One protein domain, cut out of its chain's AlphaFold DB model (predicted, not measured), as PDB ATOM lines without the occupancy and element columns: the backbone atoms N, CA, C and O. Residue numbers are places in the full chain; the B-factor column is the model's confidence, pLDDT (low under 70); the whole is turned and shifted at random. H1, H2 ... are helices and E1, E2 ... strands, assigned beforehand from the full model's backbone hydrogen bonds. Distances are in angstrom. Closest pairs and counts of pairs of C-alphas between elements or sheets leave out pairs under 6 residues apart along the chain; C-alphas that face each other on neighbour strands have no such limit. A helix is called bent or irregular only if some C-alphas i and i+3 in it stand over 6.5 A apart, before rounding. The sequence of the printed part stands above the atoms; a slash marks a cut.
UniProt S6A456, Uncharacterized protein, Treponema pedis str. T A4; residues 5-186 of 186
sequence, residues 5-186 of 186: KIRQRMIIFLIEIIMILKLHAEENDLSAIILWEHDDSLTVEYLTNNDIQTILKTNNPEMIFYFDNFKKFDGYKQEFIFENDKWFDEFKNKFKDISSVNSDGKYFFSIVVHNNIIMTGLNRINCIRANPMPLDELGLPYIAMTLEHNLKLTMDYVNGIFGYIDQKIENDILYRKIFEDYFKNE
ATOM      1  N   LYS A   5     -28.155 -14.011 -19.883       48.09
ATOM      2  CA  LYS A   5     -26.964 -13.360 -20.462       48.09
ATOM      3  C   LYS A   5     -26.967 -11.833 -20.287       48.09
ATOM      4  O   LYS A   5     -25.945 -11.252 -19.947       48.09
ATOM      5  N   ILE A   6     -28.120 -11.183 -20.463       50.53
ATOM      6  CA  ILE A   6     -28.277  -9.724 -20.291       50.53
ATOM      7  C   ILE A   6     -28.125  -9.345 -18.815       50.53
ATOM      8  O   ILE A   6     -27.462  -8.369 -18.485       50.53
ATOM      9  N   ARG A   7     -28.686 -10.158 -17.914       43.41
ATOM     10  CA  ARG A   7     -28.567  -9.945 -16.469       43.41
ATOM     11  C   ARG A   7     -27.123 -10.105 -15.977       43.41
ATOM     12  O   ARG A   7     -26.703  -9.324 -15.136       43.41
ATOM     13  N   GLN A   8     -26.368 -11.073 -16.501       49.38
ATOM     14  CA  GLN A   8     -24.942 -11.232 -16.185       49.38
ATOM     15  C   GLN A   8     -24.114 -10.051 -16.701       49.38
ATOM     16  O   GLN A   8     -23.352  -9.481 -15.930       49.38
ATOM     17  N   ARG A   9     -24.338  -9.612 -17.946       50.62
ATOM     18  CA  ARG A   9     -23.671  -8.425 -18.510       50.62
ATOM     19  C   ARG A   9     -23.956  -7.152 -17.718       50.62
ATOM     20  O   ARG A   9     -23.042  -6.389 -17.454       50.62
ATOM     21  N   MET A  10     -25.197  -6.949 -17.282       48.19
ATOM     22  CA  MET A  10     -25.552  -5.801 -16.442       48.19
ATOM     23  C   MET A  10     -24.880  -5.827 -15.066       48.19
ATOM     24  O   MET A  10     -24.542  -4.768 -14.557       48.19
ATOM     25  N   ILE A  11     -24.716  -7.004 -14.453       50.41
ATOM     26  CA  ILE A  11     -24.048  -7.134 -13.148       50.41
ATOM     27  C   ILE A  11     -22.553  -6.839 -13.288       50.41
ATOM     28  O   ILE A  11     -22.028  -6.079 -12.484       50.41
ATOM     29  N   ILE A  12     -21.914  -7.369 -14.334       51.03
ATOM     30  CA  ILE A  12     -20.515  -7.077 -14.676       51.03
ATOM     31  C   ILE A  12     -20.340  -5.562 -14.874       51.03
ATOM     32  O   ILE A  12     -19.561  -4.938 -14.165       51.03
ATOM     33  N   PHE A  13     -21.189  -4.941 -15.694       50.97
ATOM     34  CA  PHE A  13     -21.140  -3.504 -15.985       50.97
ATOM     35  C   PHE A  13     -21.376  -2.595 -14.757       50.97
ATOM     36  O   PHE A  13     -20.757  -1.543 -14.618       50.97
ATOM     37  N   LEU A  14     -22.273  -2.973 -13.837       47.22
ATOM     38  CA  LEU A  14     -22.541  -2.192 -12.616       47.22
ATOM     39  C   LEU A  14     -21.412  -2.299 -11.582       47.22
ATOM     40  O   LEU A  14     -21.155  -1.332 -10.866       47.22
ATOM     41  N   ILE A  15     -20.754  -3.458 -11.510       53.19
ATOM     42  CA  ILE A  15     -19.576  -3.682 -10.666       53.19
ATOM     43  C   ILE A  15     -18.397  -2.865 -11.216       53.19
ATOM     44  O   ILE A  15     -17.796  -2.098 -10.464       53.19
ATOM     45  N   GLU A  16     -18.183  -2.892 -12.535       46.06
ATOM     46  CA  GLU A  16     -17.163  -2.096 -13.233       46.06
ATOM     47  C   GLU A  16     -17.294  -0.584 -12.945       46.06
ATOM     48  O   GLU A  16     -16.298   0.076 -12.656       46.06
ATOM     49  N   ILE A  17     -18.514  -0.022 -12.926       47.12
ATOM     50  CA  ILE A  17     -18.741   1.416 -12.654       47.12
ATOM     51  C   ILE A  17     -18.432   1.807 -11.199       47.12
ATOM     52  O   ILE A  17     -17.875   2.879 -10.954       47.12
ATOM     53  N   ILE A  18     -18.808   0.980 -10.219       49.59
ATOM     54  CA  ILE A  18     -18.615   1.300  -8.791       49.59
ATOM     55  C   ILE A  18     -17.127   1.235  -8.407       49.59
ATOM     56  O   ILE A  18     -16.680   2.000  -7.551       49.59
ATOM     57  N   MET A  19     -16.354   0.367  -9.061       46.69
ATOM     58  CA  MET A  19     -14.938   0.129  -8.764       46.69
ATOM     59  C   MET A  19     -14.018   1.283  -9.177       46.69
ATOM     60  O   MET A  19     -12.990   1.517  -8.549       46.69
ATOM     61  N   ILE A  20     -14.419   2.079 -10.166       51.53
ATOM     62  CA  ILE A  20     -13.586   3.159 -10.721       51.53
ATOM     63  C   ILE A  20     -13.593   4.414  -9.841       51.53
ATOM     64  O   ILE A  20     -12.692   5.246  -9.909       51.53
ATOM     65  N   LEU A  21     -14.578   4.541  -8.950       45.12
ATOM     66  CA  LEU A  21     -14.695   5.680  -8.039       45.12
ATOM     67  C   LEU A  21     -13.753   5.596  -6.818       45.12
ATOM     68  O   LEU A  21     -13.783   6.502  -5.986       45.12
ATOM     69  N   LYS A  22     -12.926   4.546  -6.686       50.66
ATOM     70  CA  LYS A  22     -12.049   4.316  -5.521       50.66
ATOM     71  C   LYS A  22     -10.622   3.877  -5.885       50.66
ATOM     72  O   LYS A  22     -10.111   2.912  -5.332       50.66
ATOM     73  N   LEU A  23      -9.949   4.606  -6.770       55.16
ATOM     74  CA  LEU A  23      -8.499   4.455  -6.934       55.16
ATOM     75  C   LEU A  23      -7.786   5.335  -5.892       55.16
ATOM     76  O   LEU A  23      -7.816   6.562  -5.974       55.16
ATOM     77  N   HIS A  24      -7.202   4.710  -4.872       54.78
ATOM     78  CA  HIS A  24      -6.304   5.342  -3.903       54.78
ATOM     79  C   HIS A  24      -5.068   4.450  -3.785       54.78
ATOM     80  O   HIS A  24      -5.222   3.248  -3.596       54.78
ATOM     81  N   ALA A  25      -3.872   5.021  -3.921       53.88
ATOM     82  CA  ALA A  25      -2.631   4.269  -3.765       53.88
ATOM     83  C   ALA A  25      -2.387   3.968  -2.273       53.88
ATOM     84  O   ALA A  25      -2.407   4.884  -1.446       53.88
ATOM     85  N   GLU A  26      -2.176   2.695  -1.933       57.31
ATOM     86  CA  GLU A  26      -1.891   2.211  -0.571       57.31
ATOM     87  C   GLU A  26      -0.427   1.726  -0.440       57.31
ATOM     88  O   GLU A  26       0.295   1.608  -1.427       57.31
ATOM     89  N   GLU A  27       0.052   1.436   0.779       48.44
ATOM     90  CA  GLU A  27       1.349   0.758   0.965       48.44
ATOM     91  C   GLU A  27       1.292  -0.670   0.381       48.44
ATOM     92  O   GLU A  27       0.411  -1.452   0.734       48.44
ATOM     93  N   ASN A  28       2.271  -1.037  -0.459       65.06
ATOM     94  CA  ASN A  28       2.273  -2.240  -1.321       65.06
ATOM     95  C   ASN A  28       1.282  -2.163  -2.494       65.06
ATOM     96  O   ASN A  28       0.516  -3.091  -2.762       65.06
ATOM     97  N   ASP A  29       1.307  -1.034  -3.190       83.31
ATOM     98  CA  ASP A  29       0.518  -0.799  -4.388       83.31
ATOM     99  C   ASP A  29       0.928  -1.726  -5.547       83.31
ATOM    100  O   ASP A  29       2.101  -1.779  -5.924       83.31
ATOM    101  N   LEU A  30      -0.026  -2.476  -6.108       87.94
ATOM    102  CA  LEU A  30       0.183  -3.301  -7.298       87.94
ATOM    103  C   LEU A  30      -0.580  -2.717  -8.486       87.94
ATOM    104  O   LEU A  30      -1.812  -2.718  -8.500       87.94
ATOM    105  N   SER A  31       0.161  -2.318  -9.518       90.81
ATOM    106  CA  SER A  31      -0.380  -2.006 -10.842       90.81
ATOM    107  C   SER A  31       0.259  -2.939 -11.866       90.81
ATOM    108  O   SER A  31       1.474  -2.929 -12.072       90.81
ATOM    109  N   ALA A  32      -0.544  -3.843 -12.428       92.19
ATOM    110  CA  ALA A  32      -0.042  -4.942 -13.239       92.19
ATOM    111  C   ALA A  32      -1.111  -5.574 -14.141       92.19
ATOM    112  O   ALA A  32      -2.310  -5.475 -13.897       92.19
ATOM    113  N   ILE A  33      -0.662  -6.318 -15.148       90.81
ATOM    114  CA  ILE A  33      -1.476  -7.299 -15.869       90.81
ATOM    115  C   ILE A  33      -1.140  -8.685 -15.316       90.81
ATOM    116  O   ILE A  33       0.009  -9.116 -15.364       90.81
ATOM    117  N   ILE A  34      -2.133  -9.394 -14.798       89.50
ATOM    118  CA  ILE A  34      -1.983 -10.699 -14.154       89.50
ATOM    119  C   ILE A  34      -2.617 -11.760 -15.037       89.50
ATOM    120  O   ILE A  34      -3.757 -11.611 -15.462       89.50
ATOM    121  N   LEU A  35      -1.894 -12.844 -15.288       86.38
ATOM    122  CA  LEU A  35      -2.384 -14.006 -16.016       86.38
ATOM    123  C   LEU A  35      -2.610 -15.163 -15.059       86.38
ATOM    124  O   LEU A  35      -1.780 -15.431 -14.190       86.38
ATOM    125  N   TRP A  36      -3.724 -15.853 -15.242       84.88
ATOM    126  CA  TRP A  36      -4.147 -16.938 -14.367       84.88
ATOM    127  C   TRP A  36      -4.919 -17.998 -15.158       84.88
ATOM    128  O   TRP A  36      -5.484 -17.714 -16.220       84.88
ATOM    129  N   GLU A  37      -4.883 -19.239 -14.671       79.56
ATOM    130  CA  GLU A  37      -5.593 -20.362 -15.280       79.56
ATOM    131  C   GLU A  37      -7.029 -20.453 -14.753       79.56
ATOM    132  O   GLU A  37      -7.307 -20.185 -13.588       79.56
ATOM    133  N   HIS A  38      -7.949 -20.855 -15.620       73.94
ATOM    134  CA  HIS A  38      -9.329 -21.114 -15.282       73.94
ATOM    135  C   HIS A  38      -9.441 -22.219 -14.238       73.94
ATOM    136  O   HIS A  38      -9.214 -23.394 -14.518       73.94
ATOM    137  N   ASP A  39      -9.904 -21.824 -13.067       77.12
ATOM    138  CA  ASP A  39     -10.491 -22.705 -12.073       77.12
ATOM    139  C   ASP A  39     -11.815 -22.078 -11.628       77.12
ATOM    140  O   ASP A  39     -11.924 -20.853 -11.547       77.12
ATOM    141  N   ASP A  40     -12.837 -22.890 -11.372       72.75
ATOM    142  CA  ASP A  40     -14.168 -22.406 -10.998       72.75
ATOM    143  C   ASP A  40     -14.105 -21.554  -9.718       72.75
ATOM    144  O   ASP A  40     -14.751 -20.506  -9.642       72.75
ATOM    145  N   SER A  41     -13.289 -21.961  -8.735       74.00
ATOM    146  CA  SER A  41     -13.098 -21.208  -7.487       74.00
ATOM    147  C   SER A  41     -12.363 -19.894  -7.745       74.00
ATOM    148  O   SER A  41     -12.847 -18.820  -7.384       74.00
ATOM    149  N   LEU A  42     -11.227 -19.971  -8.441       74.44
ATOM    150  CA  LEU A  42     -10.394 -18.812  -8.755       74.44
ATOM    151  C   LEU A  42     -11.123 -17.777  -9.623       74.44
ATOM    152  O   LEU A  42     -11.020 -16.573  -9.398       74.44
ATOM    153  N   THR A  43     -11.909 -18.243 -10.592       72.88
ATOM    154  CA  THR A  43     -12.696 -17.390 -11.490       72.88
ATOM    155  C   THR A  43     -13.722 -16.587 -10.709       72.88
ATOM    156  O   THR A  43     -13.881 -15.392 -10.946       72.88
ATOM    157  N   VAL A  44     -14.416 -17.214  -9.754       73.88
ATOM    158  CA  VAL A  44     -15.353 -16.494  -8.887       73.88
ATOM    159  C   VAL A  44     -14.610 -15.452  -8.058       73.88
ATOM    160  O   VAL A  44     -15.087 -14.325  -7.964       73.88
ATOM    161  N   GLU A  45     -13.440 -15.773  -7.508       72.81
ATOM    162  CA  GLU A  45     -12.649 -14.817  -6.729       72.81
ATOM    163  C   GLU A  45     -12.217 -13.605  -7.560       72.81
ATOM    164  O   GLU A  45     -12.523 -12.485  -7.160       72.81
ATOM    165  N   TYR A  46     -11.613 -13.791  -8.737       73.50
ATOM    166  CA  TYR A  46     -11.217 -12.676  -9.612       73.50
ATOM    167  C   TYR A  46     -12.395 -11.822 -10.094       73.50
ATOM    168  O   TYR A  46     -12.214 -10.639 -10.366       73.50
ATOM    169  N   LEU A  47     -13.594 -12.400 -10.208       69.94
ATOM    170  CA  LEU A  47     -14.792 -11.677 -10.648       69.94
ATOM    171  C   LEU A  47     -15.575 -11.015  -9.506       69.94
ATOM    172  O   LEU A  47     -16.448 -10.191  -9.778       69.94
ATOM    173  N   THR A  48     -15.342 -11.406  -8.249       70.56
ATOM    174  CA  THR A  48     -16.138 -10.933  -7.099       70.56
ATOM    175  C   THR A  48     -15.332 -10.185  -6.045       70.56
ATOM    176  O   THR A  48     -15.919  -9.390  -5.309       70.56
ATOM    177  N   ASN A  49     -14.016 -10.399  -5.965       69.75
ATOM    178  CA  ASN A  49     -13.126  -9.611  -5.124       69.75
ATOM    179  C   ASN A  49     -12.576  -8.423  -5.903       69.75
ATOM    180  O   ASN A  49     -12.026  -8.569  -6.989       69.75
ATOM    181  N   ASN A  50     -12.668  -7.248  -5.291       68.94
ATOM    182  CA  ASN A  50     -12.126  -6.024  -5.873       68.94
ATOM    183  C   ASN A  50     -10.654  -5.808  -5.496       68.94
ATOM    184  O   ASN A  50      -9.961  -5.082  -6.198       68.94
ATOM    185  N   ASP A  51     -10.189  -6.440  -4.413       77.75
ATOM    186  CA  ASP A  51      -8.818  -6.347  -3.908       77.75
ATOM    187  C   ASP A  51      -7.984  -7.560  -4.344       77.75
ATOM    188  O   ASP A  51      -8.211  -8.694  -3.906       77.75
ATOM    189  N   ILE A  52      -6.975  -7.304  -5.176       85.50
ATOM    190  CA  ILE A  52      -6.073  -8.337  -5.684       85.50
ATOM    191  C   ILE A  52      -5.205  -8.968  -4.588       85.50
ATOM    192  O   ILE A  52      -4.856 -10.146  -4.683       85.50
ATOM    193  N   GLN A  53      -4.862  -8.224  -3.534       84.00
ATOM    194  CA  GLN A  53      -3.950  -8.696  -2.489       84.00
ATOM    195  C   GLN A  53      -4.558  -9.864  -1.721       84.00
ATOM    196  O   GLN A  53      -3.853 -10.761  -1.258       84.00
ATOM    197  N   THR A  54      -5.882  -9.876  -1.598       81.06
ATOM    198  CA  THR A  54      -6.609 -10.990  -0.999       81.06
ATOM    199  C   THR A  54      -6.508 -12.252  -1.862       81.06
ATOM    200  O   THR A  54      -6.243 -13.324  -1.325       81.06
ATOM    201  N   ILE A  55      -6.620 -12.120  -3.188       83.62
ATOM    202  CA  ILE A  55      -6.554 -13.246  -4.134       83.62
ATOM    203  C   ILE A  55      -5.134 -13.826  -4.204       83.62
ATOM    204  O   ILE A  55      -4.960 -15.046  -4.182       83.62
ATOM    205  N   LEU A  56      -4.111 -12.966  -4.244       85.06
ATOM    206  CA  LEU A  56      -2.706 -13.380  -4.368       85.06
ATOM    207  C   LEU A  56      -2.146 -14.061  -3.110       85.06
ATOM    208  O   LEU A  56      -1.109 -14.714  -3.174       85.06
ATOM    209  N   LYS A  57      -2.819 -13.941  -1.957       83.06
ATOM    210  CA  LYS A  57      -2.443 -14.671  -0.731       83.06
ATOM    211  C   LYS A  57      -2.779 -16.155  -0.802       83.06
ATOM    212  O   LYS A  57      -2.112 -16.957  -0.153       83.06
ATOM    213  N   THR A  58      -3.841 -16.503  -1.520       79.69
ATOM    214  CA  THR A  58      -4.377 -17.868  -1.582       79.69
ATOM    215  C   THR A  58      -4.090 -18.545  -2.910       79.69
ATOM    216  O   THR A  58      -4.072 -19.773  -2.964       79.69
ATOM    217  N   ASN A  59      -3.814 -17.767  -3.958       79.94
ATOM    218  CA  ASN A  59      -3.614 -18.270  -5.306       79.94
ATOM    219  C   ASN A  59      -2.348 -17.684  -5.921       79.94
ATOM    220  O   ASN A  59      -2.109 -16.479  -5.862       79.94
ATOM    221  N   ASN A  60      -1.565 -18.542  -6.570       79.88
ATOM    222  CA  ASN A  60      -0.405 -18.101  -7.328       79.88
ATOM    223  C   ASN A  60      -0.827 -17.808  -8.771       79.88
ATOM    224  O   ASN A  60      -1.379 -18.696  -9.422       79.88
ATOM    225  N   PRO A  61      -0.582 -16.593  -9.283       83.56
ATOM    226  CA  PRO A  61      -0.808 -16.306 -10.685       83.56
ATOM    227  C   PRO A  61       0.243 -17.006 -11.542       83.56
ATOM    228  O   PRO A  61       1.379 -17.224 -11.117       83.56
ATOM    229  N   GLU A  62      -0.128 -17.277 -12.785       80.31
ATOM    230  CA  GLU A  62       0.775 -17.873 -13.764       80.31
ATOM    231  C   GLU A  62       1.838 -16.861 -14.205       80.31
ATOM    232  O   GLU A  62       3.009 -17.189 -14.411       80.31
ATOM    233  N   MET A  63       1.435 -15.592 -14.340       81.94
ATOM    234  CA  MET A  63       2.356 -14.507 -14.660       81.94
ATOM    235  C   MET A  63       1.846 -13.151 -14.182       81.94
ATOM    236  O   MET A  63       0.643 -12.920 -14.117       81.94
ATOM    237  N   ILE A  64       2.773 -12.237 -13.894       86.50
ATOM    238  CA  ILE A  64       2.485 -10.843 -13.540       86.50
ATOM    239  C   ILE A  64       3.364  -9.928 -14.402       86.50
ATOM    240  O   ILE A  64       4.582 -10.110 -14.451       86.50
ATOM    241  N   PHE A  65       2.750  -8.937 -15.047       85.19
ATOM    242  CA  PHE A  65       3.411  -7.854 -15.776       85.19
ATOM    243  C   PHE A  65       3.194  -6.537 -15.053       85.19
ATOM    244  O   PHE A  65       2.137  -5.928 -15.190       85.19
ATOM    245  N   TYR A  66       4.197  -6.107 -14.301       89.56
ATOM    246  CA  TYR A  66       4.177  -4.817 -13.620       89.56
ATOM    247  C   TYR A  66       4.103  -3.662 -14.617       89.56
ATOM    248  O   TYR A  66       4.705  -3.736 -15.692       89.56
ATOM    249  N   PHE A  67       3.361  -2.614 -14.257       89.88
ATOM    250  CA  PHE A  67       3.183  -1.445 -15.113       89.88
ATOM    251  C   PHE A  67       4.500  -0.713 -15.407       89.88
ATOM    252  O   PHE A  67       4.689  -0.277 -16.537       89.88
ATOM    253  N   ASP A  68       5.463  -0.760 -14.485       87.12
ATOM    254  CA  ASP A  68       6.839  -0.260 -14.636       87.12
ATOM    255  C   ASP A  68       7.609  -0.872 -15.825       87.12
ATOM    256  O   ASP A  68       8.634  -0.347 -16.261       87.12
ATOM    257  N   ASN A  69       7.147  -2.007 -16.361       86.56
ATOM    258  CA  ASN A  69       7.743  -2.627 -17.546       86.56
ATOM    259  C   ASN A  69       7.230  -2.018 -18.860       86.56
ATOM    260  O   ASN A  69       7.716  -2.378 -19.941       86.56
ATOM    261  N   PHE A  70       6.244  -1.125 -18.789       89.56
ATOM    262  CA  PHE A  70       5.668  -0.433 -19.929       89.56
ATOM    263  C   PHE A  70       6.047   1.040 -19.902       89.56
ATOM    264  O   PHE A  70       5.951   1.721 -18.891       89.56
ATOM    265  N   LYS A  71       6.411   1.542 -21.075       90.31
ATOM    266  CA  LYS A  71       6.714   2.945 -21.309       90.31
ATOM    267  C   LYS A  71       5.489   3.834 -21.196       90.31
ATOM    268  O   LYS A  71       5.563   4.977 -20.758       90.31
ATOM    269  N   LYS A  72       4.391   3.363 -21.785       92.12
ATOM    270  CA  LYS A  72       3.133   4.097 -21.885       92.12
ATOM    271  C   LYS A  72       1.999   3.183 -22.309       92.12
ATOM    272  O   LYS A  72       2.214   2.131 -22.917       92.12
ATOM    273  N   PHE A  73       0.793   3.698 -22.125       91.19
ATOM    274  CA  PHE A  73      -0.409   3.210 -22.777       91.19
ATOM    275  C   PHE A  73      -0.843   4.151 -23.913       91.19
ATOM    276  O   PHE A  73      -1.055   5.346 -23.700       91.19
ATOM    277  N   ASP A  74      -0.975   3.630 -25.133       89.50
ATOM    278  CA  ASP A  74      -1.612   4.327 -26.252       89.50
ATOM    279  C   ASP A  74      -3.122   4.094 -26.194       89.50
ATOM    280  O   ASP A  74      -3.627   3.076 -26.665       89.50
ATOM    281  N   GLY A  75      -3.856   5.056 -25.636       83.06
ATOM    282  CA  GLY A  75      -5.305   4.958 -25.494       83.06
ATOM    283  C   GLY A  75      -6.094   4.987 -26.805       83.06
ATOM    284  O   GLY A  75      -7.266   4.623 -26.816       83.06
ATOM    285  N   TYR A  76      -5.500   5.412 -27.923       83.44
ATOM    286  CA  TYR A  76      -6.180   5.358 -29.218       83.44
ATOM    287  C   TYR A  76      -6.091   3.965 -29.837       83.44
ATOM    288  O   TYR A  76      -7.057   3.481 -30.425       83.44
ATOM    289  N   LYS A  77      -4.937   3.311 -29.687       85.69
ATOM    290  CA  LYS A  77      -4.739   1.936 -30.144       85.69
ATOM    291  C   LYS A  77      -5.104   0.881 -29.097       85.69
ATOM    292  O   LYS A  77      -5.185  -0.288 -29.464       85.69
ATOM    293  N   GLN A  78      -5.326   1.274 -27.844       87.62
ATOM    294  CA  GLN A  78      -5.485   0.387 -26.687       87.62
ATOM    295  C   GLN A  78      -4.264  -0.529 -26.482       87.62
ATOM    296  O   GLN A  78      -4.397  -1.735 -26.265       87.62
ATOM    297  N   GLU A  79      -3.062   0.041 -26.608       90.88
ATOM    298  CA  GLU A  79      -1.793  -0.698 -26.594       90.88
ATOM    299  C   GLU A  79      -0.904  -0.303 -25.412       90.88
ATOM    300  O   GLU A  79      -0.567   0.868 -25.237       90.88
ATOM    301  N   PHE A  80      -0.463  -1.292 -24.639       91.38
ATOM    302  CA  PHE A  80       0.647  -1.160 -23.706       91.38
ATOM    303  C   PHE A  80       1.955  -1.349 -24.469       91.38
ATOM    304  O   PHE A  80       2.205  -2.403 -25.064       91.38
ATOM    305  N   ILE A  81       2.789  -0.316 -24.441       90.00
ATOM    306  CA  ILE A  81       4.075  -0.296 -25.130       90.00
ATOM    307  C   ILE A  81       5.157  -0.609 -24.112       90.00
ATOM    308  O   ILE A  81       5.279   0.103 -23.119       90.00
ATOM    309  N   PHE A  82       5.938  -1.658 -24.347       87.81
ATOM    310  CA  PHE A  82       7.021  -2.044 -23.444       87.81
ATOM    311  C   PHE A  82       8.118  -0.973 -23.380       87.81
ATOM    312  O   PHE A  82       8.400  -0.290 -24.364       87.81
ATOM    313  N   GLU A  83       8.754  -0.844 -22.216       84.94
ATOM    314  CA  GLU A  83       9.889   0.067 -22.019       84.94
ATOM    315  C   GLU A  83      11.144  -0.410 -22.767       84.94
ATOM    316  O   GLU A  83      11.933   0.399 -23.255       84.94
ATOM    317  N   ASN A  84      11.326  -1.729 -22.909       81.06
ATOM    318  CA  ASN A  84      12.431  -2.313 -23.669       81.06
ATOM    319  C   ASN A  84      12.094  -3.689 -24.278       81.06
ATOM    320  O   ASN A  84      11.230  -4.416 -23.787       81.06
ATOM    321  N   ASP A  85      12.857  -4.077 -25.306       73.69
ATOM    322  CA  ASP A  85      12.720  -5.370 -26.000       73.69
ATOM    323  C   ASP A  85      13.161  -6.574 -25.144       73.69
ATOM    324  O   ASP A  85      12.778  -7.713 -25.406       73.69
ATOM    325  N   LYS A  86      13.957  -6.348 -24.090       72.12
ATOM    326  CA  LYS A  86      14.455  -7.426 -23.223       72.12
ATOM    327  C   LYS A  86      13.307  -8.099 -22.465       72.12
ATOM    328  O   LYS A  86      13.274  -9.324 -22.368       72.12
ATOM    329  N   TRP A  87      12.345  -7.313 -21.983       67.31
ATOM    330  CA  TRP A  87      11.129  -7.842 -21.366       67.31
ATOM    331  C   TRP A  87      10.294  -8.661 -22.343       67.31
ATOM    332  O   TRP A  87       9.767  -9.705 -21.966       67.31
ATOM    333  N   PHE A  88      10.226  -8.236 -23.604       67.62
ATOM    334  CA  PHE A  88       9.551  -8.989 -24.654       67.62
ATOM    335  C   PHE A  88      10.213 -10.357 -24.906       67.62
ATOM    336  O   PHE A  88       9.520 -11.367 -25.052       67.62
ATOM    337  N   ASP A  89      11.543 -10.437 -24.904       70.12
ATOM    338  CA  ASP A  89      12.247 -11.711 -25.084       70.12
ATOM    339  C   ASP A  89      12.078 -12.659 -23.885       70.12
ATOM    340  O   ASP A  89      11.862 -13.864 -24.061       70.12
ATOM    341  N   GLU A  90      12.115 -12.131 -22.657       67.94
ATOM    342  CA  GLU A  90      11.815 -12.898 -21.440       67.94
ATOM    343  C   GLU A  90      10.360 -13.398 -21.437       67.94
ATOM    344  O   GLU A  90      10.100 -14.574 -21.157       67.94
ATOM    345  N   PHE A  91       9.426 -12.533 -21.842       68.06
ATOM    346  CA  PHE A  91       8.013 -12.838 -22.048       68.06
ATOM    347  C   PHE A  91       7.835 -13.993 -23.044       68.06
ATOM    348  O   PHE A  91       7.212 -15.013 -22.741       68.06
ATOM    349  N   LYS A  92       8.438 -13.875 -24.230       67.75
ATOM    350  CA  LYS A  92       8.333 -14.861 -25.310       67.75
ATOM    351  C   LYS A  92       8.879 -16.224 -24.897       67.75
ATOM    352  O   LYS A  92       8.332 -17.248 -25.302       67.75
ATOM    353  N   ASN A  93       9.941 -16.251 -24.093       67.62
ATOM    354  CA  ASN A  93      10.527 -17.497 -23.614       67.62
ATOM    355  C   ASN A  93       9.645 -18.190 -22.569       67.62
ATOM    356  O   ASN A  93       9.420 -19.387 -22.714       67.62
ATOM    357  N   LYS A  94       9.057 -17.462 -21.607       64.56
ATOM    358  CA  LYS A  94       8.095 -18.056 -20.657       64.56
ATOM    359  C   LYS A  94       6.821 -18.564 -21.348       64.56
ATOM    360  O   LYS A  94       6.251 -19.569 -20.939       64.56
ATOM    361  N   PHE A  95       6.387 -17.911 -22.429       64.50
ATOM    362  CA  PHE A  95       5.193 -18.316 -23.179       64.50
ATOM    363  C   PHE A  95       5.396 -19.461 -24.169       64.50
ATOM    364  O   PHE A  95       4.414 -20.112 -24.536       64.50
ATOM    365  N   LYS A  96       6.632 -19.739 -24.605       60.16
ATOM    366  CA  LYS A  96       6.922 -20.913 -25.446       60.16
ATOM    367  C   LYS A  96       6.474 -22.209 -24.772       60.16
ATOM    368  O   LYS A  96       5.909 -23.057 -25.460       60.16
ATOM    369  N   ASP A  97       6.609 -22.306 -23.454       52.94
ATOM    370  CA  ASP A  97       6.204 -23.492 -22.693       52.94
ATOM    371  C   ASP A  97       4.668 -23.601 -22.576       52.94
ATOM    372  O   ASP A  97       4.101 -24.683 -22.737       52.94
ATOM    373  N   ILE A  98       3.975 -22.461 -22.464       51.69
ATOM    374  CA  ILE A  98       2.502 -22.351 -22.384       51.69
ATOM    375  C   ILE A  98       1.826 -22.614 -23.753       51.69
ATOM    376  O   ILE A  98       0.650 -22.976 -23.838       51.69
ATOM    377  N   SER A  99       2.563 -22.472 -24.863       48.53
ATOM    378  CA  SER A  99       2.038 -22.605 -26.237       48.53
ATOM    379  C   SER A  99       1.526 -24.003 -26.597       48.53
ATOM    380  O   SER A  99       0.646 -24.130 -27.445       48.53
ATOM    381  N   SER A 100       2.029 -25.046 -25.929       49.00
ATOM    382  CA  SER A 100       1.575 -26.425 -26.146       49.00
ATOM    383  C   SER A 100       0.220 -26.731 -25.485       49.00
ATOM    384  O   SER A 100      -0.393 -27.745 -25.806       49.00
ATOM    385  N   VAL A 101      -0.271 -25.834 -24.615       46.50
ATOM    386  CA  VAL A 101      -1.435 -26.044 -23.726       46.50
ATOM    387  C   VAL A 101      -2.612 -25.104 -24.055       46.50
ATOM    388  O   VAL A 101      -3.748 -25.333 -23.644       46.50
ATOM    389  N   ASN A 102      -2.385 -24.058 -24.856       48.53
ATOM    390  CA  ASN A 102      -3.367 -22.994 -25.115       48.53
ATOM    391  C   ASN A 102      -4.503 -23.364 -26.099       48.53
ATOM    392  O   ASN A 102      -5.319 -22.509 -26.444       48.53
ATOM    393  N   SER A 103      -4.592 -24.625 -26.539       50.16
ATOM    394  CA  SER A 103      -5.680 -25.116 -27.403       50.16
ATOM    395  C   SER A 103      -7.043 -25.184 -26.713       50.16
ATOM    396  O   SER A 103      -8.049 -25.314 -27.408       50.16
ATOM    397  N   ASP A 104      -7.087 -25.050 -25.380       54.38
ATOM    398  CA  ASP A 104      -8.306 -25.259 -24.581       54.38
ATOM    399  C   ASP A 104      -8.900 -23.974 -23.968       54.38
ATOM    400  O   ASP A 104     -10.000 -24.009 -23.424       54.38
ATOM    401  N   GLY A 105      -8.226 -22.820 -24.075       55.47
ATOM    402  CA  GLY A 105      -8.809 -21.529 -23.672       55.47
ATOM    403  C   GLY A 105      -8.790 -21.318 -22.166       55.47
ATOM    404  O   GLY A 105      -9.584 -20.559 -21.628       55.47
ATOM    405  N   LYS A 106      -7.866 -22.000 -21.494       63.47
ATOM    406  CA  LYS A 106      -7.770 -22.062 -20.041       63.47
ATOM    407  C   LYS A 106      -7.161 -20.818 -19.405       63.47
ATOM    408  O   LYS A 106      -7.146 -20.752 -18.192       63.47
ATOM    409  N   TYR A 107      -6.678 -19.834 -20.159       76.00
ATOM    410  CA  TYR A 107      -5.995 -18.684 -19.564       76.00
ATOM    411  C   TYR A 107      -6.805 -17.394 -19.670       76.00
ATOM    412  O   TYR A 107      -7.255 -16.987 -20.747       76.00
ATOM    413  N   PHE A 108      -6.917 -16.726 -18.530       83.19
ATOM    414  CA  PHE A 108      -7.539 -15.427 -18.349       83.19
ATOM    415  C   PHE A 108      -6.473 -14.377 -18.031       83.19
ATOM    416  O   PHE A 108      -5.326 -14.698 -17.702       83.19
ATOM    417  N   PHE A 109      -6.853 -13.110 -18.148       87.62
ATOM    418  CA  PHE A 109      -6.084 -12.003 -17.602       87.62
ATOM    419  C   PHE A 109      -6.951 -11.145 -16.695       87.62
ATOM    420  O   PHE A 109      -8.157 -11.034 -16.909       87.62
ATOM    421  N   SER A 110      -6.309 -10.490 -15.738       89.31
ATOM    422  CA  SER A 110      -6.873  -9.395 -14.964       89.31
ATOM    423  C   SER A 110      -5.917  -8.212 -15.025       89.31
ATOM    424  O   SER A 110      -4.715  -8.384 -14.836       89.31
ATOM    425  N   ILE A 111      -6.425  -7.016 -15.299       89.81
ATOM    426  CA  ILE A 111      -5.649  -5.785 -15.173       89.81
ATOM    427  C   ILE A 111      -5.973  -5.177 -13.826       89.81
ATOM    428  O   ILE A 111      -7.139  -5.025 -13.463       89.81
ATOM    429  N   VAL A 112      -4.919  -4.842 -13.106       90.31
ATOM    430  CA  VAL A 112      -4.962  -4.293 -11.767       90.31
ATOM    431  C   VAL A 112      -4.324  -2.919 -11.804       90.31
ATOM    432  O   VAL A 112      -3.234  -2.762 -12.351       90.31
ATOM    433  N   VAL A 113      -4.999  -1.938 -11.221       87.88
ATOM    434  CA  VAL A 113      -4.464  -0.592 -11.009       87.88
ATOM    435  C   VAL A 113      -4.692  -0.237  -9.553       87.88
ATOM    436  O   VAL A 113      -5.820  -0.312  -9.065       87.88
ATOM    437  N   HIS A 114      -3.621   0.118  -8.859       86.75
ATOM    438  CA  HIS A 114      -3.632   0.408  -7.431       86.75
ATOM    439  C   HIS A 114      -4.341  -0.668  -6.587       86.75
ATOM    440  O   HIS A 114      -5.335  -0.389  -5.917       86.75
ATOM    441  N   ASN A 115      -3.919  -1.933  -6.716       85.88
ATOM    442  CA  ASN A 115      -4.522  -3.128  -6.096       85.88
ATOM    443  C   ASN A 115      -5.973  -3.458  -6.505       85.88
ATOM    444  O   ASN A 115      -6.499  -4.497  -6.101       85.88
ATOM    445  N   ASN A 116      -6.614  -2.639  -7.340       83.88
ATOM    446  CA  ASN A 116      -7.985  -2.859  -7.778       83.88
ATOM    447  C   ASN A 116      -8.014  -3.564  -9.131       83.88
ATOM    448  O   ASN A 116      -7.441  -3.067 -10.101       83.88
ATOM    449  N   ILE A 117      -8.722  -4.693  -9.226       85.12
ATOM    450  CA  ILE A 117      -8.986  -5.336 -10.521       85.12
ATOM    451  C   ILE A 117      -9.931  -4.437 -11.311       85.12
ATOM    452  O   ILE A 117     -11.089  -4.291 -10.961       85.12
ATOM    453  N   ILE A 118      -9.467  -3.832 -12.393       83.19
ATOM    454  CA  ILE A 118     -10.308  -2.950 -13.214       83.19
ATOM    455  C   ILE A 118     -10.942  -3.684 -14.399       83.19
ATOM    456  O   ILE A 118     -11.988  -3.275 -14.888       83.19
ATOM    457  N   MET A 119     -10.317  -4.758 -14.880       84.69
ATOM    458  CA  MET A 119     -10.758  -5.499 -16.058       84.69
ATOM    459  C   MET A 119     -10.326  -6.951 -15.937       84.69
ATOM    460  O   MET A 119      -9.195  -7.224 -15.543       84.69
ATOM    461  N   THR A 120     -11.188  -7.859 -16.378       84.56
ATOM    462  CA  THR A 120     -10.853  -9.268 -16.578       84.56
ATOM    463  C   THR A 120     -11.280  -9.695 -17.974       84.56
ATOM    464  O   THR A 120     -12.315  -9.263 -18.484       84.56
ATOM    465  N   GLY A 121     -10.483 -10.549 -18.606       84.56
ATOM    466  CA  GLY A 121     -10.767 -11.035 -19.947       84.56
ATOM    467  C   GLY A 121      -9.976 -12.282 -20.308       84.56
ATOM    468  O   GLY A 121      -9.422 -12.968 -19.451       84.56
ATOM    469  N   LEU A 122      -9.934 -12.588 -21.599       82.69
ATOM    470  CA  LEU A 122      -9.309 -13.791 -22.137       82.69
ATOM    471  C   LEU A 122      -7.864 -13.518 -22.571       82.69
ATOM    472  O   LEU A 122      -7.576 -12.553 -23.284       82.69
ATOM    473  N   ASN A 123      -6.937 -14.388 -22.169       82.81
ATOM    474  CA  ASN A 123      -5.547 -14.298 -22.597       82.81
ATOM    475  C   ASN A 123      -5.375 -14.910 -23.996       82.81
ATOM    476  O   ASN A 123      -5.676 -16.084 -24.235       82.81
ATOM    477  N   ARG A 124      -4.854 -14.112 -24.930       78.44
ATOM    478  CA  ARG A 124      -4.543 -14.516 -26.309       78.44
ATOM    479  C   ARG A 124      -3.125 -14.136 -26.736       78.44
ATOM    480  O   ARG A 124      -2.818 -14.148 -27.930       78.44
ATOM    481  N   ILE A 125      -2.238 -13.822 -25.791       77.75
ATOM    482  CA  ILE A 125      -0.937 -13.212 -26.096       77.75
ATOM    483  C   ILE A 125      -0.028 -14.137 -26.935       77.75
ATOM    484  O   ILE A 125       0.778 -13.651 -27.720       77.75
ATOM    485  N   ASN A 126      -0.211 -15.462 -26.881       65.00
ATOM    486  CA  ASN A 126       0.573 -16.420 -27.676       65.00
ATOM    487  C   ASN A 126      -0.247 -17.212 -28.716       65.00
ATOM    488  O   ASN A 126       0.147 -18.288 -29.163       65.00
ATOM    489  N   CYS A 127      -1.412 -16.698 -29.104       61.62
ATOM    490  CA  CYS A 127      -2.380 -17.425 -29.923       61.62
ATOM    491  C   CYS A 127      -2.310 -17.087 -31.420       61.62
ATOM    492  O   CYS A 127      -3.336 -17.152 -32.084       61.62
ATOM    493  N   ILE A 128      -1.135 -16.748 -31.978       55.03
ATOM    494  CA  ILE A 128      -0.955 -16.126 -33.319       55.03
ATOM    495  C   ILE A 128      -1.592 -16.937 -34.485       55.03
ATOM    496  O   ILE A 128      -1.681 -16.464 -35.617       55.03
ATOM    497  N   ARG A 129      -2.078 -18.161 -34.227       53.09
ATOM    498  CA  ARG A 129      -2.833 -19.016 -35.162       53.09
ATOM    499  C   ARG A 129      -4.041 -19.735 -34.537       53.09
ATOM    500  O   ARG A 129      -4.458 -20.768 -35.053       53.09
ATOM    501  N   ALA A 130      -4.558 -19.269 -33.403       53.59
ATOM    502  CA  ALA A 130      -5.632 -19.963 -32.706       53.59
ATOM    503  C   ALA A 130      -6.944 -19.857 -33.488       53.59
ATOM    504  O   ALA A 130      -7.348 -18.779 -33.922       53.59
ATOM    505  N   ASN A 131      -7.608 -20.999 -33.649       58.38
ATOM    506  CA  ASN A 131      -9.003 -21.021 -34.058       58.38
ATOM    507  C   ASN A 131      -9.854 -20.318 -32.989       58.38
ATOM    508  O   ASN A 131      -9.479 -20.353 -31.812       58.38
ATOM    509  N   PRO A 132     -11.006 -19.740 -33.371       62.72
ATOM    510  CA  PRO A 132     -11.989 -19.274 -32.404       62.72
ATOM    511  C   PRO A 132     -12.288 -20.380 -31.392       62.72
ATOM    512  O   PRO A 132     -12.527 -21.534 -31.758       62.72
ATOM    513  N   MET A 133     -12.240 -20.032 -30.118       66.44
ATOM    514  CA  MET A 133     -12.499 -20.933 -29.009       66.44
ATOM    515  C   MET A 133     -13.943 -20.783 -28.535       66.44
ATOM    516  O   MET A 133     -14.503 -19.697 -28.652       66.44
ATOM    517  N   PRO A 134     -14.540 -21.804 -27.898       68.19
ATOM    518  CA  PRO A 134     -15.895 -21.691 -27.353       68.19
ATOM    519  C   PRO A 134     -16.084 -20.494 -26.403       68.19
ATOM    520  O   PRO A 134     -17.141 -19.872 -26.382       68.19
ATOM    521  N   LEU A 135     -15.044 -20.131 -25.644       67.12
ATOM    522  CA  LEU A 135     -15.070 -18.981 -24.733       67.12
ATOM    523  C   LEU A 135     -15.079 -17.624 -25.456       67.12
ATOM    524  O   LEU A 135     -15.495 -16.635 -24.859       67.12
ATOM    525  N   ASP A 136     -14.704 -17.564 -26.737       67.88
ATOM    526  CA  ASP A 136     -14.792 -16.330 -27.530       67.88
ATOM    527  C   ASP A 136     -16.252 -15.885 -27.717       67.88
ATOM    528  O   ASP A 136     -16.543 -14.695 -27.836       67.88
ATOM    529  N   GLU A 137     -17.204 -16.819 -27.627       70.00
ATOM    530  CA  GLU A 137     -18.640 -16.523 -27.670       70.00
ATOM    531  C   GLU A 137     -19.155 -15.780 -26.425       70.00
ATOM    532  O   GLU A 137     -20.286 -15.275 -26.424       70.00
ATOM    533  N   LEU A 138     -18.356 -15.697 -25.353       68.06
ATOM    534  CA  LEU A 138     -18.719 -14.937 -24.155       68.06
ATOM    535  C   LEU A 138     -18.716 -13.424 -24.422       68.06
ATOM    536  O   LEU A 138     -19.461 -12.686 -23.768       68.06
ATOM    537  N   GLY A 139     -17.958 -12.972 -25.428       72.25
ATOM    538  CA  GLY A 139     -17.790 -11.554 -25.739       72.25
ATOM    539  C   GLY A 139     -17.079 -10.814 -24.610       72.25
ATOM    540  O   GLY A 139     -17.571  -9.784 -24.157       72.25
ATOM    541  N   LEU A 140     -15.978 -11.388 -24.124       77.44
ATOM    542  CA  LEU A 140     -15.057 -10.766 -23.174       77.44
ATOM    543  C   LEU A 140     -13.898 -10.103 -23.934       77.44
ATOM    544  O   LEU A 140     -13.565 -10.577 -25.024       77.44
ATOM    545  N   PRO A 141     -13.261  -9.061 -23.372       82.25
ATOM    546  CA  PRO A 141     -12.065  -8.485 -23.970       82.25
ATOM    547  C   PRO A 141     -10.921  -9.495 -23.988       82.25
ATOM    548  O   PRO A 141     -10.791 -10.347 -23.106       82.25
ATOM    549  N   TYR A 142     -10.070  -9.368 -24.993       84.00
ATOM    550  CA  TYR A 142      -8.828 -10.101 -25.148       84.00
ATOM    551  C   TYR A 142      -7.649  -9.210 -24.811       84.00
ATOM    552  O   TYR A 142      -7.658  -8.018 -25.119       84.00
ATOM    553  N   ILE A 143      -6.589  -9.830 -24.304       86.44
ATOM    554  CA  ILE A 143      -5.245  -9.274 -24.399       86.44
ATOM    555  C   ILE A 143      -4.426 -10.096 -25.396       86.44
ATOM    556  O   ILE A 143      -4.342 -11.323 -25.294       86.44
ATOM    557  N   ALA A 144      -3.851  -9.427 -26.391       84.06
ATOM    558  CA  ALA A 144      -3.113 -10.051 -27.485       84.06
ATOM    559  C   ALA A 144      -1.739  -9.399 -27.681       84.06
ATOM    560  O   ALA A 144      -1.565  -8.214 -27.407       84.06
ATOM    561  N   MET A 145      -0.775 -10.170 -28.193       83.75
ATOM    562  CA  MET A 145       0.488  -9.619 -28.684       83.75
ATOM    563  C   MET A 145       0.287  -9.112 -30.110       83.75
ATOM    564  O   MET A 145      -0.196  -9.851 -30.973       83.75
ATOM    565  N   THR A 146       0.692  -7.874 -30.358       84.69
ATOM    566  CA  THR A 146       0.761  -7.301 -31.705       84.69
ATOM    567  C   THR A 146       2.017  -7.769 -32.447       84.69
ATOM    568  O   THR A 146       2.996  -8.210 -31.841       84.69
ATOM    569  N   LEU A 147       2.039  -7.616 -33.773       78.69
ATOM    570  CA  LEU A 147       3.258  -7.831 -34.571       78.69
ATOM    571  C   LEU A 147       4.381  -6.828 -34.253       78.69
ATOM    572  O   LEU A 147       5.542  -7.119 -34.523       78.69
ATOM    573  N   GLU A 148       4.044  -5.678 -33.667       81.62
ATOM    574  CA  GLU A 148       4.999  -4.657 -33.211       81.62
ATOM    575  C   GLU A 148       5.503  -4.924 -31.783       81.62
ATOM    576  O   GLU A 148       6.103  -4.050 -31.169       81.62
ATOM    577  N   HIS A 149       5.259  -6.126 -31.248       82.38
ATOM    578  CA  HIS A 149       5.679  -6.551 -29.911       82.38
ATOM    579  C   HIS A 149       5.045  -5.771 -28.746       82.38
ATOM    580  O   HIS A 149       5.541  -5.848 -27.633       82.38
ATOM    581  N   ASN A 150       3.921  -5.081 -28.964       87.06
ATOM    582  CA  ASN A 150       3.094  -4.466 -27.912       87.06
ATOM    583  C   ASN A 150       1.998  -5.417 -27.404       87.06
ATOM    584  O   ASN A 150       1.558  -6.296 -28.151       87.06
ATOM    585  N   LEU A 151       1.482  -5.182 -26.191       88.94
ATOM    586  CA  LEU A 151       0.247  -5.826 -25.721       88.94
ATOM    587  C   LEU A 151      -0.957  -4.955 -26.046       88.94
ATOM    588  O   LEU A 151      -0.960  -3.767 -25.746       88.94
ATOM    589  N   LYS A 152      -2.005  -5.547 -26.607       88.88
ATOM    590  CA  LYS A 152      -3.204  -4.832 -27.034       88.88
ATOM    591  C   LYS A 152      -4.454  -5.401 -26.395       88.88
ATOM    592  O   LYS A 152      -4.631  -6.620 -26.381       88.88
ATOM    593  N   LEU A 153      -5.328  -4.511 -25.935       88.44
ATOM    594  CA  LEU A 153      -6.695  -4.851 -25.555       88.44
ATOM    595  C   LEU A 153      -7.590  -4.790 -26.791       88.44
ATOM    596  O   LEU A 153      -7.564  -3.812 -27.535       88.44
ATOM    597  N   THR A 154      -8.347  -5.854 -27.044       84.75
ATOM    598  CA  THR A 154      -9.165  -5.975 -28.257       84.75
ATOM    599  C   THR A 154     -10.395  -6.847 -28.017       84.75
ATOM    600  O   THR A 154     -10.360  -7.746 -27.186       84.75
ATOM    601  N   MET A 155     -11.470  -6.631 -28.765       80.75
ATOM    602  CA  MET A 155     -12.617  -7.543 -28.911       80.75
ATOM    603  C   MET A 155     -12.569  -8.292 -30.245       80.75
ATOM    604  O   MET A 155     -13.303  -9.256 -30.452       80.75
ATOM    605  N   ASP A 156     -11.701  -7.860 -31.157       79.31
ATOM    606  CA  ASP A 156     -11.404  -8.534 -32.412       79.31
ATOM    607  C   ASP A 156      -9.966  -9.047 -32.379       79.31
ATOM    608  O   ASP A 156      -8.997  -8.296 -32.521       79.31
ATOM    609  N   TYR A 157      -9.823 -10.352 -32.164       73.81
ATOM    610  CA  TYR A 157      -8.512 -10.970 -32.031       73.81
ATOM    611  C   TYR A 157      -7.620 -10.744 -33.262       73.81
ATOM    612  O   TYR A 157      -6.436 -10.431 -33.123       73.81
ATOM    613  N   VAL A 158      -8.191 -10.856 -34.465       76.50
ATOM    614  CA  VAL A 158      -7.437 -10.746 -35.720       76.50
ATOM    615  C   VAL A 158      -6.931  -9.321 -35.886       76.50
ATOM    616  O   VAL A 158      -5.730  -9.114 -36.058       76.50
ATOM    617  N   ASN A 159      -7.819  -8.334 -35.763       77.31
ATOM    618  CA  ASN A 159      -7.425  -6.926 -35.820       77.31
ATOM    619  C   ASN A 159      -6.457  -6.555 -34.690       77.31
ATOM    620  O   ASN A 159      -5.555  -5.739 -34.893       77.31
ATOM    621  N   GLY A 160      -6.595  -7.213 -33.540       78.62
ATOM    622  CA  GLY A 160      -5.708  -7.062 -32.403       78.62
ATOM    623  C   GLY A 160      -4.256  -7.418 -32.716       78.62
ATOM    624  O   GLY A 160      -3.356  -6.626 -32.453       78.62
ATOM    625  N   ILE A 161      -4.015  -8.570 -33.348       79.94
ATOM    626  CA  ILE A 161      -2.660  -8.996 -33.743       79.94
ATOM    627  C   ILE A 161      -2.012  -7.983 -34.696       79.94
ATOM    628  O   ILE A 161      -0.825  -7.674 -34.575       79.94
ATOM    629  N   PHE A 162      -2.784  -7.451 -35.646       79.69
ATOM    630  CA  PHE A 162      -2.285  -6.488 -36.631       79.69
ATOM    631  C   PHE A 162      -2.174  -5.052 -36.097       79.69
ATOM    632  O   PHE A 162      -1.734  -4.174 -36.835       79.69
ATOM    633  N   GLY A 163      -2.558  -4.791 -34.843       72.38
ATOM    634  CA  GLY A 163      -2.484  -3.453 -34.250       72.38
ATOM    635  C   GLY A 163      -3.511  -2.462 -34.815       72.38
ATOM    636  O   GLY A 163      -3.378  -1.253 -34.621       72.38
ATOM    637  N   TYR A 164      -4.553  -2.936 -35.506       80.38
ATOM    638  CA  TYR A 164      -5.605  -2.059 -36.021       80.38
ATOM    639  C   TYR A 164      -6.492  -1.528 -34.893       80.38
ATOM    640  O   TYR A 164      -6.574  -2.106 -33.811       80.38
ATOM    641  N   ILE A 165      -7.138  -0.388 -35.132       76.31
ATOM    642  CA  ILE A 165      -8.067   0.212 -34.170       76.31
ATOM    643  C   ILE A 165      -9.324  -0.651 -34.124       76.31
ATOM    644  O   ILE A 165      -9.955  -0.880 -35.160       76.31
ATOM    645  N   ASP A 166      -9.685  -1.110 -32.929       69.50
ATOM    646  CA  ASP A 166     -10.947  -1.803 -32.716       69.50
ATOM    647  C   ASP A 166     -12.090  -0.779 -32.659       69.50
ATOM    648  O   ASP A 166     -11.986   0.258 -32.012       69.50
ATOM    649  N   GLN A 167     -13.180  -1.048 -33.373       64.38
ATOM    650  CA  GLN A 167     -14.353  -0.170 -33.417       64.38
ATOM    651  C   GLN A 167     -15.434  -0.577 -32.401       64.38
ATOM    652  O   GLN A 167     -16.487   0.058 -32.364       64.38
ATOM    653  N   LYS A 168     -15.235  -1.666 -31.638       61.91
ATOM    654  CA  LYS A 168     -16.322  -2.371 -30.930       61.91
ATOM    655  C   LYS A 168     -16.210  -2.473 -29.409       61.91
ATOM    656  O   LYS A 168     -17.089  -3.089 -28.805       61.91
ATOM    657  N   ILE A 169     -15.198  -1.911 -28.757       62.47
ATOM    658  CA  ILE A 169     -15.107  -2.002 -27.295       62.47
ATOM    659  C   ILE A 169     -16.059  -0.953 -26.684       62.47
ATOM    660  O   ILE A 169     -15.721   0.213 -26.515       62.47
ATOM    661  N   GLU A 170     -17.284  -1.361 -26.338       57.28
ATOM    662  CA  GLU A 170     -18.316  -0.468 -25.769       57.28
ATOM    663  C   GLU A 170     -17.896   0.190 -24.430       57.28
ATOM    664  O   GLU A 170     -18.424   1.244 -24.076       57.28
ATOM    665  N   ASN A 171     -16.890  -0.364 -23.735       56.88
ATOM    666  CA  ASN A 171     -16.295   0.181 -22.504       56.88
ATOM    667  C   ASN A 171     -14.989   0.982 -22.732       56.88
ATOM    668  O   ASN A 171     -14.305   1.331 -21.766       56.88
ATOM    669  N   ASP A 172     -14.637   1.288 -23.988       65.62
ATOM    670  CA  ASP A 172     -13.325   1.825 -24.386       65.62
ATOM    671  C   ASP A 172     -12.917   3.067 -23.604       65.62
ATOM    672  O   ASP A 172     -11.775   3.203 -23.179       65.62
ATOM    673  N   ILE A 173     -13.857   3.993 -23.425       63.38
ATOM    674  CA  ILE A 173     -13.566   5.335 -22.917       63.38
ATOM    675  C   ILE A 173     -13.106   5.281 -21.457       63.38
ATOM    676  O   ILE A 173     -12.254   6.064 -21.037       63.38
ATOM    677  N   LEU A 174     -13.679   4.364 -20.682       65.62
ATOM    678  CA  LEU A 174     -13.549   4.357 -19.238       65.62
ATOM    679  C   LEU A 174     -12.199   3.781 -18.793       65.62
ATOM    680  O   LEU A 174     -11.455   4.453 -18.081       65.62
ATOM    681  N   TYR A 175     -11.836   2.593 -19.281       73.94
ATOM    682  CA  TYR A 175     -10.534   1.985 -18.985       73.94
ATOM    683  C   TYR A 175      -9.383   2.743 -19.624       73.94
ATOM    684  O   TYR A 175      -8.358   2.958 -18.981       73.94
ATOM    685  N   ARG A 176      -9.583   3.236 -20.851       76.25
ATOM    686  CA  ARG A 176      -8.618   4.106 -21.519       76.25
ATOM    687  C   ARG A 176      -8.219   5.275 -20.635       76.25
ATOM    688  O   ARG A 176      -7.034   5.558 -20.515       76.25
ATOM    689  N   LYS A 177      -9.197   5.951 -20.025       78.88
ATOM    690  CA  LYS A 177      -8.920   7.089 -19.154       78.88
ATOM    691  C   LYS A 177      -8.111   6.675 -17.924       78.88
ATOM    692  O   LYS A 177      -7.148   7.355 -17.608       78.88
ATOM    693  N   ILE A 178      -8.461   5.561 -17.279       82.62
ATOM    694  CA  ILE A 178      -7.724   5.043 -16.112       82.62
ATOM    695  C   ILE A 178      -6.254   4.803 -16.465       82.62
ATOM    696  O   ILE A 178      -5.369   5.267 -15.754       82.62
ATOM    697  N   PHE A 179      -5.991   4.128 -17.584       84.69
ATOM    698  CA  PHE A 179      -4.625   3.855 -18.027       84.69
ATOM    699  C   PHE A 179      -3.880   5.116 -18.439       84.69
ATOM    700  O   PHE A 179      -2.750   5.331 -18.017       84.69
ATOM    701  N   GLU A 180      -4.503   5.971 -19.250       83.50
ATOM    702  CA  GLU A 180      -3.884   7.231 -19.649       83.50
ATOM    703  C   GLU A 180      -3.557   8.115 -18.441       83.50
ATOM    704  O   GLU A 180      -2.517   8.763 -18.447       83.50
ATOM    705  N   ASP A 181      -4.425   8.163 -17.429       84.19
ATOM    706  CA  ASP A 181      -4.191   8.941 -16.214       84.19
ATOM    707  C   ASP A 181      -3.072   8.316 -15.364       84.19
ATOM    708  O   ASP A 181      -2.244   9.058 -14.844       84.19
ATOM    709  N   TYR A 182      -2.981   6.981 -15.277       84.62
ATOM    710  CA  TYR A 182      -1.863   6.294 -14.615       84.62
ATOM    711  C   TYR A 182      -0.518   6.693 -15.245       84.62
ATOM    712  O   TYR A 182       0.327   7.291 -14.586       84.62
ATOM    713  N   PHE A 183      -0.359   6.481 -16.556       83.50
ATOM    714  CA  PHE A 183       0.909   6.721 -17.263       83.50
ATOM    715  C   PHE A 183       1.242   8.210 -17.503       83.50
ATOM    716  O   PHE A 183       2.295   8.516 -18.056       83.50
ATOM    717  N   LYS A 184       0.352   9.153 -17.156       81.75
ATOM    718  CA  LYS A 184       0.625  10.607 -17.194       81.75
ATOM    719  C   LYS A 184       1.127  11.161 -15.859       81.75
ATOM    720  O   LYS A 184       1.671  12.264 -15.857       81.75
ATOM    721  N   ASN A 185       0.845  10.470 -14.754       61.47
ATOM    722  CA  ASN A 185       1.116  10.944 -13.394       61.47
ATOM    723  C   ASN A 185       2.403  10.352 -12.781       61.47
ATOM    724  O   ASN A 185       2.735  10.716 -11.653       61.47
ATOM    725  N   GLU A 186       3.113   9.487 -13.512       52.91
ATOM    726  CA  GLU A 186       4.496   9.052 -13.236       52.91
ATOM    727  C   GLU A 186       5.523   9.942 -13.959       52.91
ATOM    728  O   GLU A 186       6.575  10.240 -13.347       52.91
TER     729      GLU A 186
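This is residues 5 to 186 of the 186 residues of an uncharacterized protein of Treponema pedis str. T A4 (UniProt S6A456). Picture one sheet of eight strands, strongly twisted and curled like part of a barrel, folded back on itself into two leaves that face each other, with E6 as the hinge. Helices surround it: H2 lies over E1 of the first leaf, E2 E1 E5; H6 covers E7 of the second leaf, E7 E8 E4 E3; H4 and H7 lie beside strands of both leaves, and the long H1 passes by the hinge strand E6. The printed part has 182 residues, seven named helices and eight named strands, in the order H1 E1 H2 H3 E2 E3 E4 H4 E5 E6 H5 E7 E8 H6 H7, class mixed. The sheet is mixed, ordered E2 E1 E5 E6 E7 E8 E4 E3. The whole is compact and rounded, with a radius of gyration of the C-alphas of 15.5 A and spans of 38 by 38 by 35 A.

Begin at edge strand E2, residues 63 to 66, antiparallel to E1, residues 32 to 37; there N 33 and O 65 are 2.8 A apart, within hydrogen-bond range. E1 is antiparallel to E5, residues 107 to 113, with N 34 and O 110 at 2.8 A. E5 forms a hairpin with E6, residues 116 to 123, with N 111 and O 119 at 2.8 A. E6 bends by 54 degrees at residue 119, and its residues 122 to 123 pair with E7, residues 142 to 145, parallel, with N 143 and O 122 at 3.1 A. E7 forms a hairpin with E8, residues 151 to 154, with N 144 and O 152 at 2.9 A. E8 is antiparallel to E4, residues 79 to 82, with N 80 and O 151 at 2.8 A; E4 makes a hairpin with edge strand E3, residues 70 to 74, with N 71 and O 81 at 2.7 A. In this folded sheet, one sheet bent back on itself, the leaves share 13 pairs of C-alphas within 11 A, while E2 and E3 meet only through their link. Now look at the helices. H2, residues 40 to 48, is over E1 at a height over the sheet of 8.9 A and runs along the strands. H3, residues 52 to 58, only grazes the sheet; it touches H2 only at the corner, and only just, with 3 pairs of C-alphas within 8 A, the closest Glu 45 and Ile 55, 6.8 A. H7, residues 172 to 182, is on the same face as H2; its closest C-alphas to E3 are Glu 180 and Phe 73, 6.2 A. H4, residues 85 to 98, is on the opposite face and near E2. H6, residues 157 to 161, is over E7, closest at Met 145 and Ile 161, 6.0 A. H1, residues 5 to 22, only grazes the sheet, closest to E6 at Glu 16 and Ile 118, 6.9 A. H5, residues 134 to 138, only just grazes it, with 5 pairs within 10 A; E6, H5 and E7 make a strand-helix-strand unit, parallel strands with a helix between, and a right-handed crossover. Every O i to N i+4 pair is within range in H2, H6 and H7, but 11 of 14 in H1, 2 of 3 in H3, 8 of 10 in H4 and 0 of 1 in H5, where 2 of 2 O i to N i+3 pairs are.

Find C-alpha 5 at (-26.964, -13.360, -20.462); from there H1 runs 27.5 A to C-alpha 22. E5 and H4 each span 20.1 A, E6 18.9 A and E1 16.5 A. H7 spans 15.7 A and ends at C-alpha 182, (-1.863, 6.294, -14.615).

The C-alphas farthest apart, Arg 7 and Lys 86, are 43.6 A apart. The printed part has no cut and no long link. Mean pLDDT of the printed part is 73.0; it is under 70 in 69 residues, among them 5 to 28, 90 to 106 and 126 to 136.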